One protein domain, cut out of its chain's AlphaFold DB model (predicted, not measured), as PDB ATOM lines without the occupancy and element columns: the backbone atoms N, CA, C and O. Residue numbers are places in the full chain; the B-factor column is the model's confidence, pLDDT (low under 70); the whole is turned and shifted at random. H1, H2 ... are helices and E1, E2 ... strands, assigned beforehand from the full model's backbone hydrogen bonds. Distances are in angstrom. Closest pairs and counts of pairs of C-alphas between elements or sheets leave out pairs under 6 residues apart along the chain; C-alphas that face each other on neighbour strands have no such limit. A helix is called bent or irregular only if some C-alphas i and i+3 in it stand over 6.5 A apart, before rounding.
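What this domain is: This is residues 2 to 31 and 101 to 122 of the 122 residues of an uncharacterized protein of Paraburkholderia terrae (UniProt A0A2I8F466). A small sheet of three antiparallel strands has one helix, H2, lying along one of its faces, while its other face is bare. Beyond the end of the sheet where E1 ends and E2 begins, the short, irregular helix H1 and the loop after it extend the shape; residues 29 to 31 run on past the opposite end. The printed part has 52 residues, with the named elements in the order E1, H1, E2, E3, H2, a sheet order of E1 - E2 - E3, and a mixed class of helices and strands. The whole is compact, with a radius of gyration of the C-alphas of 11.3 A, yet elongated in outline, spanning 35 by 20 by 16 A.

How they stand to each other: Look first at the inner strand E2, residues 24 to 28. Its neighbour E1, residues 2 to 5, is an edge strand, antiparallel at 163 degrees; there you find N 2 and O 27 at 2.9 A and N 25 and O 4 at 2.8 A, within hydrogen-bond range. The other edge strand, E3, residues 102 to 107, is antiparallel to E2 at 155 degrees, with N 24 and O 107 at 2.8 A and N 102 and O 28 at 2.9 A. Now find H2, residues 110 to 117, which is on the sheet at a height over the sheet of 8.0 A. It lies over E2, and only just not over E3, on which 2 of its 8 C-alphas fall. It runs along the strands, at 13 degrees to E2 on the local plane. The closest C-alphas of E2 and H2 are those of Phe 24 and Gly 110, 5.7 A apart; those of E1 and H2 are Val 3 and Arg 114, 6.7 A apart. H1, residues 8 to 13, is not on the sheet, and is apart from E3 and from H2. In H2 every O i to N i+4 pair is within hydrogen-bond range; in H1 0 of 2 are, beside 2 of 3 O i to N i+3 pairs.

Where its parts are: Find C-alpha 2 at (-26.488, -44.314, 19.288), where E1 begins; it runs 10.2 A to C-alpha 5. H1 covers 10.2 A and is irregular: C-alphas 9 and 12 are 7.5 A apart. E2 starts at C-alpha 24, (-30.835, -49.854, 26.421), and measures 13.3 A; E3 measures 14.9 A. H2 runs 10.5 A to C-alpha 117 at (-31.963, -39.143, 22.395).

The domain as a whole: The two C-alphas farthest apart are those of Glu 19 and Gly 31, 36.9 A. Residues 32 to 100 are not printed, and C-alphas 31 and 101 are 10.1 A apart across this cut, which falls in the link from E2 to E3. The links E1 to H1 and E3 to H2 are tight, and H1 to E2 is short. The mean pLDDT of the printed part is 82.8; look for values under 70 at residues 10 to 20 and 121 to 122.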
ATOM      1  N   LEU A   2     -26.208 -42.903  19.536       95.50
ATOM      2  CA  LEU A   2     -26.488 -44.314  19.288       95.50
ATOM      3  C   LEU A   2     -27.301 -44.872  20.456       95.50
ATOM      4  O   LEU A   2     -26.923 -44.693  21.610       95.50
ATOM      5  N   VAL A   3     -28.415 -45.538  20.156       94.75
ATOM      6  CA  VAL A   3     -29.221 -46.264  21.146       94.75
ATOM      7  C   VAL A   3     -29.176 -47.739  20.798       94.75
ATOM      8  O   VAL A   3     -29.621 -48.113  19.715       94.75
ATOM      9  N   TYR A   4     -28.686 -48.576  21.708       92.88
ATOM     10  CA  TYR A   4     -28.591 -50.018  21.480       92.88
ATOM     11  C   TYR A   4     -28.974 -50.809  22.727       92.88
ATOM     12  O   TYR A   4     -28.873 -50.320  23.854       92.88
ATOM     13  N   ARG A   5     -29.460 -52.033  22.519       90.19
ATOM     14  CA  ARG A   5     -29.858 -52.931  23.605       90.19
ATOM     15  C   ARG A   5     -28.613 -53.502  24.282       90.19
ATOM     16  O   ARG A   5     -27.684 -53.933  23.607       90.19
ATOM     17  N   ILE A   6     -28.612 -53.546  25.610       84.31
ATOM     18  CA  ILE A   6     -27.592 -54.256  26.382       84.31
ATOM     19  C   ILE A   6     -27.933 -55.747  26.342       84.31
ATOM     20  O   ILE A   6     -29.049 -56.151  26.686       84.31
ATOM     21  N   ALA A   7     -26.976 -56.564  25.906       78.75
ATOM     22  CA  ALA A   7     -27.154 -58.007  25.839       78.75
ATOM     23  C   ALA A   7     -27.464 -58.596  27.234       78.75
ATOM     24  O   ALA A   7     -26.895 -58.126  28.227       78.75
ATOM     25  N   PRO A   8     -28.328 -59.629  27.330       74.50
ATOM     26  CA  PRO A   8     -28.711 -60.244  28.605       74.50
ATOM     27  C   PRO A   8     -27.526 -60.627  29.502       74.50
ATOM     28  O   PRO A   8     -27.540 -60.348  30.697       74.50
ATOM     29  N   SER A   9     -26.451 -61.156  28.912       71.19
ATOM     30  CA  SER A   9     -25.216 -61.546  29.609       71.19
ATOM     31  C   SER A   9     -24.484 -60.395  30.313       71.19
ATOM     32  O   SER A   9     -23.652 -60.644  31.183       71.19
ATOM     33  N   HIS A  10     -24.786 -59.140  29.971       69.31
ATOM     34  CA  HIS A  10     -24.149 -57.950  30.538       69.31
ATOM     35  C   HIS A  10     -25.074 -57.145  31.464       69.31
ATOM     36  O   HIS A  10     -24.641 -56.130  32.006       69.31
ATOM     37  N   GLN A  11     -26.325 -57.574  31.669       67.81
ATOM     38  CA  GLN A  11     -27.319 -56.814  32.438       67.81
ATOM     39  C   GLN A  11     -26.923 -56.627  33.906       67.81
ATOM     40  O   GLN A  11     -26.996 -55.512  34.418       67.81
ATOM     41  N   SER A  12     -26.400 -57.673  34.554       66.38
ATOM     42  CA  SER A  12     -25.971 -57.633  35.962       66.38
ATOM     43  C   SER A  12     -24.891 -56.584  36.250       66.38
ATOM     44  O   SER A  12     -24.751 -56.136  37.386       66.38
ATOM     45  N   ARG A  13     -24.143 -56.151  35.225       69.00
ATOM     46  CA  ARG A  13     -23.082 -55.142  35.345       69.00
ATOM     47  C   ARG A  13     -23.616 -53.714  35.490       69.00
ATOM     48  O   ARG A  13     -22.882 -52.854  35.969       69.00
ATOM     49  N   TYR A  14     -24.852 -53.451  35.067       65.44
ATOM     50  CA  TYR A  14     -25.382 -52.089  34.932       65.44
ATOM     51  C   TYR A  14     -26.588 -51.784  35.832       65.44
ATOM     52  O   TYR A  14     -27.154 -50.697  35.738       65.44
ATOM     53  N   GLY A  15     -26.940 -52.705  36.732       64.50
ATOM     54  CA  GLY A  15     -27.952 -52.512  37.769       64.50
ATOM     55  C   GLY A  15     -28.902 -53.704  37.898       64.50
ATOM     56  O   GLY A  15     -28.885 -54.602  37.055       64.50
ATOM     57  N   PRO A  16     -29.732 -53.736  38.957       65.00
ATOM     58  CA  PRO A  16     -30.808 -54.707  39.071       65.00
ATOM     59  C   PRO A  16     -31.915 -54.325  38.085       65.00
ATOM     60  O   PRO A  16     -32.824 -53.570  38.422       65.00
ATOM     61  N   PHE A  17     -31.818 -54.815  36.854       67.31
ATOM     62  CA  PHE A  17     -32.961 -54.825  35.949       67.31
ATOM     63  C   PHE A  17     -33.896 -55.951  36.389       67.31
ATOM     64  O   PHE A  17     -33.435 -57.046  36.723       67.31
ATOM     65  N   VAL A  18     -35.201 -55.690  36.430       63.47
ATOM     66  CA  VAL A  18     -36.175 -56.767  36.671       63.47
ATOM     67  C   VAL A  18     -36.171 -57.732  35.485       63.47
ATOM     68  O   VAL A  18     -35.879 -57.340  34.362       63.47
ATOM     69  N   GLU A  19     -36.524 -58.996  35.725       60.81
ATOM     70  CA  GLU A  19     -36.371 -60.135  34.796       60.81
ATOM     71  C   GLU A  19     -37.013 -59.934  33.399       60.81
ATOM     72  O   GLU A  19     -36.661 -60.621  32.445       60.81
ATOM     73  N   ASN A  20     -37.905 -58.946  33.254       67.06
ATOM     74  CA  ASN A  20     -38.591 -58.593  32.006       67.06
ATOM     75  C   ASN A  20     -38.104 -57.287  31.343       67.06
ATOM     76  O   ASN A  20     -38.631 -56.893  30.299       67.06
ATOM     77  N   GLU A  21     -37.133 -56.585  31.926       74.25
ATOM     78  CA  GLU A  21     -36.585 -55.362  31.341       74.25
ATOM     79  C   GLU A  21     -35.612 -55.667  30.198       74.25
ATOM     80  O   GLU A  21     -34.819 -56.608  30.218       74.25
ATOM     81  N   GLN A  22     -35.665 -54.826  29.164       79.94
ATOM     82  CA  GLN A  22     -34.732 -54.870  28.044       79.94
ATOM     83  C   GLN A  22     -33.912 -53.589  28.090       79.94
ATOM     84  O   GLN A  22     -34.288 -52.624  27.428       79.94
ATOM     85  N   PRO A  23     -32.839 -53.531  28.893       87.94
ATOM     86  CA  PRO A  23     -32.105 -52.296  29.081       87.94
ATOM     87  C   PRO A  23     -31.432 -51.837  27.785       87.94
ATOM     88  O   PRO A  23     -30.872 -52.632  27.028       87.94
ATOM     89  N   PHE A  24     -31.476 -50.531  27.542       92.00
ATOM     90  CA  PHE A  24     -30.835 -49.854  26.421       92.00
ATOM     91  C   PHE A  24     -29.793 -48.867  26.927       92.00
ATOM     92  O   PHE A  24     -30.026 -48.126  27.882       92.00
ATOM     93  N   CYS A  25     -28.670 -48.827  26.227       92.31
ATOM     94  CA  CYS A  25     -27.634 -47.822  26.364       92.31
ATOM     95  C   CYS A  25     -27.910 -46.677  25.382       92.31
ATOM     96  O   CYS A  25     -28.248 -46.927  24.222       92.31
ATOM     97  N   LEU A  26     -27.761 -45.433  25.836       95.00
ATOM     98  CA  LEU A  26     -27.700 -44.245  24.985       95.00
ATOM     99  C   LEU A  26     -26.280 -43.684  25.033       95.00
ATOM    100  O   LEU A  26     -25.798 -43.298  26.097       95.00
ATOM    101  N   VAL A  27     -25.646 -43.596  23.871       96.19
ATOM    102  CA  VAL A  27     -24.300 -43.049  23.696       96.19
ATOM    103  C   VAL A  27     -24.365 -41.763  22.879       96.19
ATOM    104  O   VAL A  27     -25.042 -41.683  21.845       96.19
ATOM    105  N   ARG A  28     -23.646 -40.745  23.347       95.75
ATOM    106  CA  ARG A  28     -23.490 -39.451  22.685       95.75
ATOM    107  C   ARG A  28     -22.100 -39.335  22.062       95.75
ATOM    108  O   ARG A  28     -21.117 -39.788  22.637       95.75
ATOM    109  N   PHE A  29     -22.068 -38.715  20.885       95.62
ATOM    110  CA  PHE A  29     -20.863 -38.399  20.125       95.62
ATOM    111  C   PHE A  29     -20.942 -36.923  19.737       95.62
ATOM    112  O   PHE A  29     -21.743 -36.554  18.875       95.62
ATOM    113  N   ASP A  30     -20.169 -36.081  20.408       93.12
ATOM    114  CA  ASP A  30     -20.123 -34.646  20.158       93.12
ATOM    115  C   ASP A  30     -19.159 -34.341  19.011       93.12
ATOM    116  O   ASP A  30     -18.100 -34.959  18.877       93.12
ATOM    117  N   GLY A  31     -19.534 -33.387  18.159       92.25
ATOM    118  CA  GLY A  31     -18.734 -33.039  16.982       92.25
ATOM    119  C   GLY A  31     -18.588 -34.192  15.986       92.25
ATOM    120  O   GLY A  31     -17.550 -34.304  15.343       92.25
ATOM    121  N   CYS A 101     -16.967 -40.056  22.938       95.69
ATOM    122  CA  CYS A 101     -17.952 -41.123  23.032       95.69
ATOM    123  C   CYS A 101     -18.340 -41.236  24.508       95.69
ATOM    124  O   CYS A 101     -17.540 -41.688  25.330       95.69
ATOM    125  N   GLU A 102     -19.542 -40.787  24.852       94.75
ATOM    126  CA  GLU A 102     -19.991 -40.655  26.238       94.75
ATOM    127  C   GLU A 102     -21.267 -41.451  26.485       94.75
ATOM    128  O   GLU A 102     -22.222 -41.389  25.705       94.75
ATOM    129  N   LEU A 103     -21.308 -42.174  27.605       92.94
ATOM    130  CA  LEU A 103     -22.536 -42.787  28.089       92.94
ATOM    131  C   LEU A 103     -23.479 -41.683  28.579       92.94
ATOM    132  O   LEU A 103     -23.260 -41.088  29.630       92.94
ATOM    133  N   ALA A 104     -24.544 -41.439  27.826       92.44
ATOM    134  CA  ALA A 104     -25.571 -40.461  28.168       92.44
ATOM    135  C   ALA A 104     -26.655 -41.043  29.093       92.44
ATOM    136  O   ALA A 104     -27.371 -40.291  29.752       92.44
ATOM    137  N   GLY A 105     -26.790 -42.370  29.160       91.38
ATOM    138  CA  GLY A 105     -27.652 -43.027  30.139       91.38
ATOM    139  C   GLY A 105     -27.973 -44.479  29.813       91.38
ATOM    140  O   GLY A 105     -27.729 -44.961  28.704       91.38
ATOM    141  N   ILE A 106     -28.561 -45.157  30.796       91.31
ATOM    142  CA  ILE A 106     -29.098 -46.513  30.669       91.31
ATOM    143  C   ILE A 106     -30.583 -46.464  31.018       91.31
ATOM    144  O   ILE A 106     -30.979 -45.833  31.997       91.31
ATOM    145  N   PHE A 107     -31.408 -47.103  30.196       90.31
ATOM    146  CA  PHE A 107     -32.862 -47.038  30.301       90.31
ATOM    147  C   PHE A 107     -33.460 -48.437  30.246       90.31
ATOM    148  O   PHE A 107     -33.116 -49.209  29.361       90.31
ATOM    149  N   ALA A 108     -34.423 -48.724  31.117       87.25
ATOM    150  CA  ALA A 108     -35.136 -50.003  31.172       87.25
ATOM    151  C   ALA A 108     -35.917 -50.362  29.889       87.25
ATOM    152  O   ALA A 108     -36.243 -51.526  29.661       87.25
ATOM    153  N   ALA A 109     -36.229 -49.368  29.044       87.44
ATOM    154  CA  ALA A 109     -37.009 -49.548  27.824       87.44
ATOM    155  C   ALA A 109     -36.486 -48.703  26.654       87.44
ATOM    156  O   ALA A 109     -36.197 -47.508  26.790       87.44
ATOM    157  N   GLY A 110     -36.472 -49.302  25.460       87.25
ATOM    158  CA  GLY A 110     -35.965 -48.659  24.244       87.25
ATOM    159  C   GLY A 110     -36.755 -47.419  23.824       87.25
ATOM    160  O   GLY A 110     -36.169 -46.447  23.354       87.25
ATOM    161  N   ALA A 111     -38.073 -47.394  24.051       89.62
ATOM    162  CA  ALA A 111     -38.902 -46.220  23.761       89.62
ATOM    163  C   ALA A 111     -38.480 -44.989  24.588       89.62
ATOM    164  O   ALA A 111     -38.461 -43.870  24.073       89.62
ATOM    165  N   VAL A 112     -38.092 -45.201  25.851       90.06
ATOM    166  CA  VAL A 112     -37.604 -44.137  26.739       90.06
ATOM    167  C   VAL A 112     -36.232 -43.652  26.276       90.06
ATOM    168  O   VAL A 112     -36.046 -42.444  26.121       90.06
ATOM    169  N   ALA A 113     -35.310 -44.576  25.979       90.50
ATOM    170  CA  ALA A 113     -33.978 -44.246  25.470       90.50
ATOM    171  C   ALA A 113     -34.042 -43.419  24.176       90.50
ATOM    172  O   ALA A 113     -33.408 -42.371  24.070       90.50
ATOM    173  N   ARG A 114     -34.871 -43.847  23.212       90.38
ATOM    174  CA  ARG A 114     -35.072 -43.134  21.940       90.38
ATOM    175  C   ARG A 114     -35.648 -41.743  22.166       90.38
ATOM    176  O   ARG A 114     -35.123 -40.788  21.613       90.38
ATOM    177  N   ARG A 115     -36.676 -41.599  23.011       90.81
ATOM    178  CA  ARG A 115     -37.238 -40.277  23.335       90.81
ATOM    179  C   ARG A 115     -36.183 -39.358  23.953       90.81
ATOM    180  O   ARG A 115     -36.116 -38.190  23.589       90.81
ATOM    181  N   LYS A 116     -35.354 -39.883  24.860       90.81
ATOM    182  CA  LYS A 116     -34.257 -39.132  25.488       90.81
ATOM    183  C   LYS A 116     -33.189 -38.699  24.485       90.81
ATOM    184  O   LYS A 116     -32.683 -37.595  24.633       90.81
ATOM    185  N   ALA A 117     -32.918 -39.492  23.449       87.81
ATOM    186  CA  ALA A 117     -31.963 -39.143  22.395       87.81
ATOM    187  C   ALA A 117     -32.348 -37.879  21.596       87.81
ATOM    188  O   ALA A 117     -31.474 -37.211  21.058       87.81
ATOM    189  N   PHE A 118     -33.638 -37.539  21.514       86.69
ATOM    190  CA  PHE A 118     -34.114 -36.353  20.783       86.69
ATOM    191  C   PHE A 118     -34.338 -35.126  21.670       86.69
ATOM    192  O   PHE A 118     -34.677 -34.057  21.163       86.69
ATOM    193  N   LEU A 119     -34.189 -35.258  22.990       84.69
ATOM    194  CA  LEU A 119     -34.315 -34.123  23.895       84.69
ATOM    195  C   LEU A 119     -32.991 -33.348  23.957       84.69
ATOM    196  O   LEU A 119     -31.927 -33.968  23.925       84.69
ATOM    197  N   PRO A 120     -33.033 -32.007  24.084       71.25
ATOM    198  CA  PRO A 120     -31.828 -31.220  24.301       71.25
ATOM    199  C   PRO A 120     -31.105 -31.710  25.556       71.25
ATOM    200  O   PRO A 120     -31.714 -31.846  26.622       71.25
ATOM    201  N   PHE A 121     -29.806 -31.961  25.424       61.84
ATOM    202  CA  PHE A 121     -28.942 -32.183  26.574       61.84
ATOM    203  C   PHE A 121     -28.757 -30.823  27.250       61.84
ATOM    204  O   PHE A 121     -28.339 -29.870  26.595       61.84
ATOM    205  N   ARG A 122     -29.185 -30.725  28.512       56.00
ATOM    206  CA  ARG A 122     -28.947 -29.545  29.347       56.00
ATOM    207  C   ARG A 122     -27.493 -29.487  29.781       56.00
ATOM    208  O   ARG A 122     -26.929 -30.578  30.017       56.00
TER     209      ARG A 122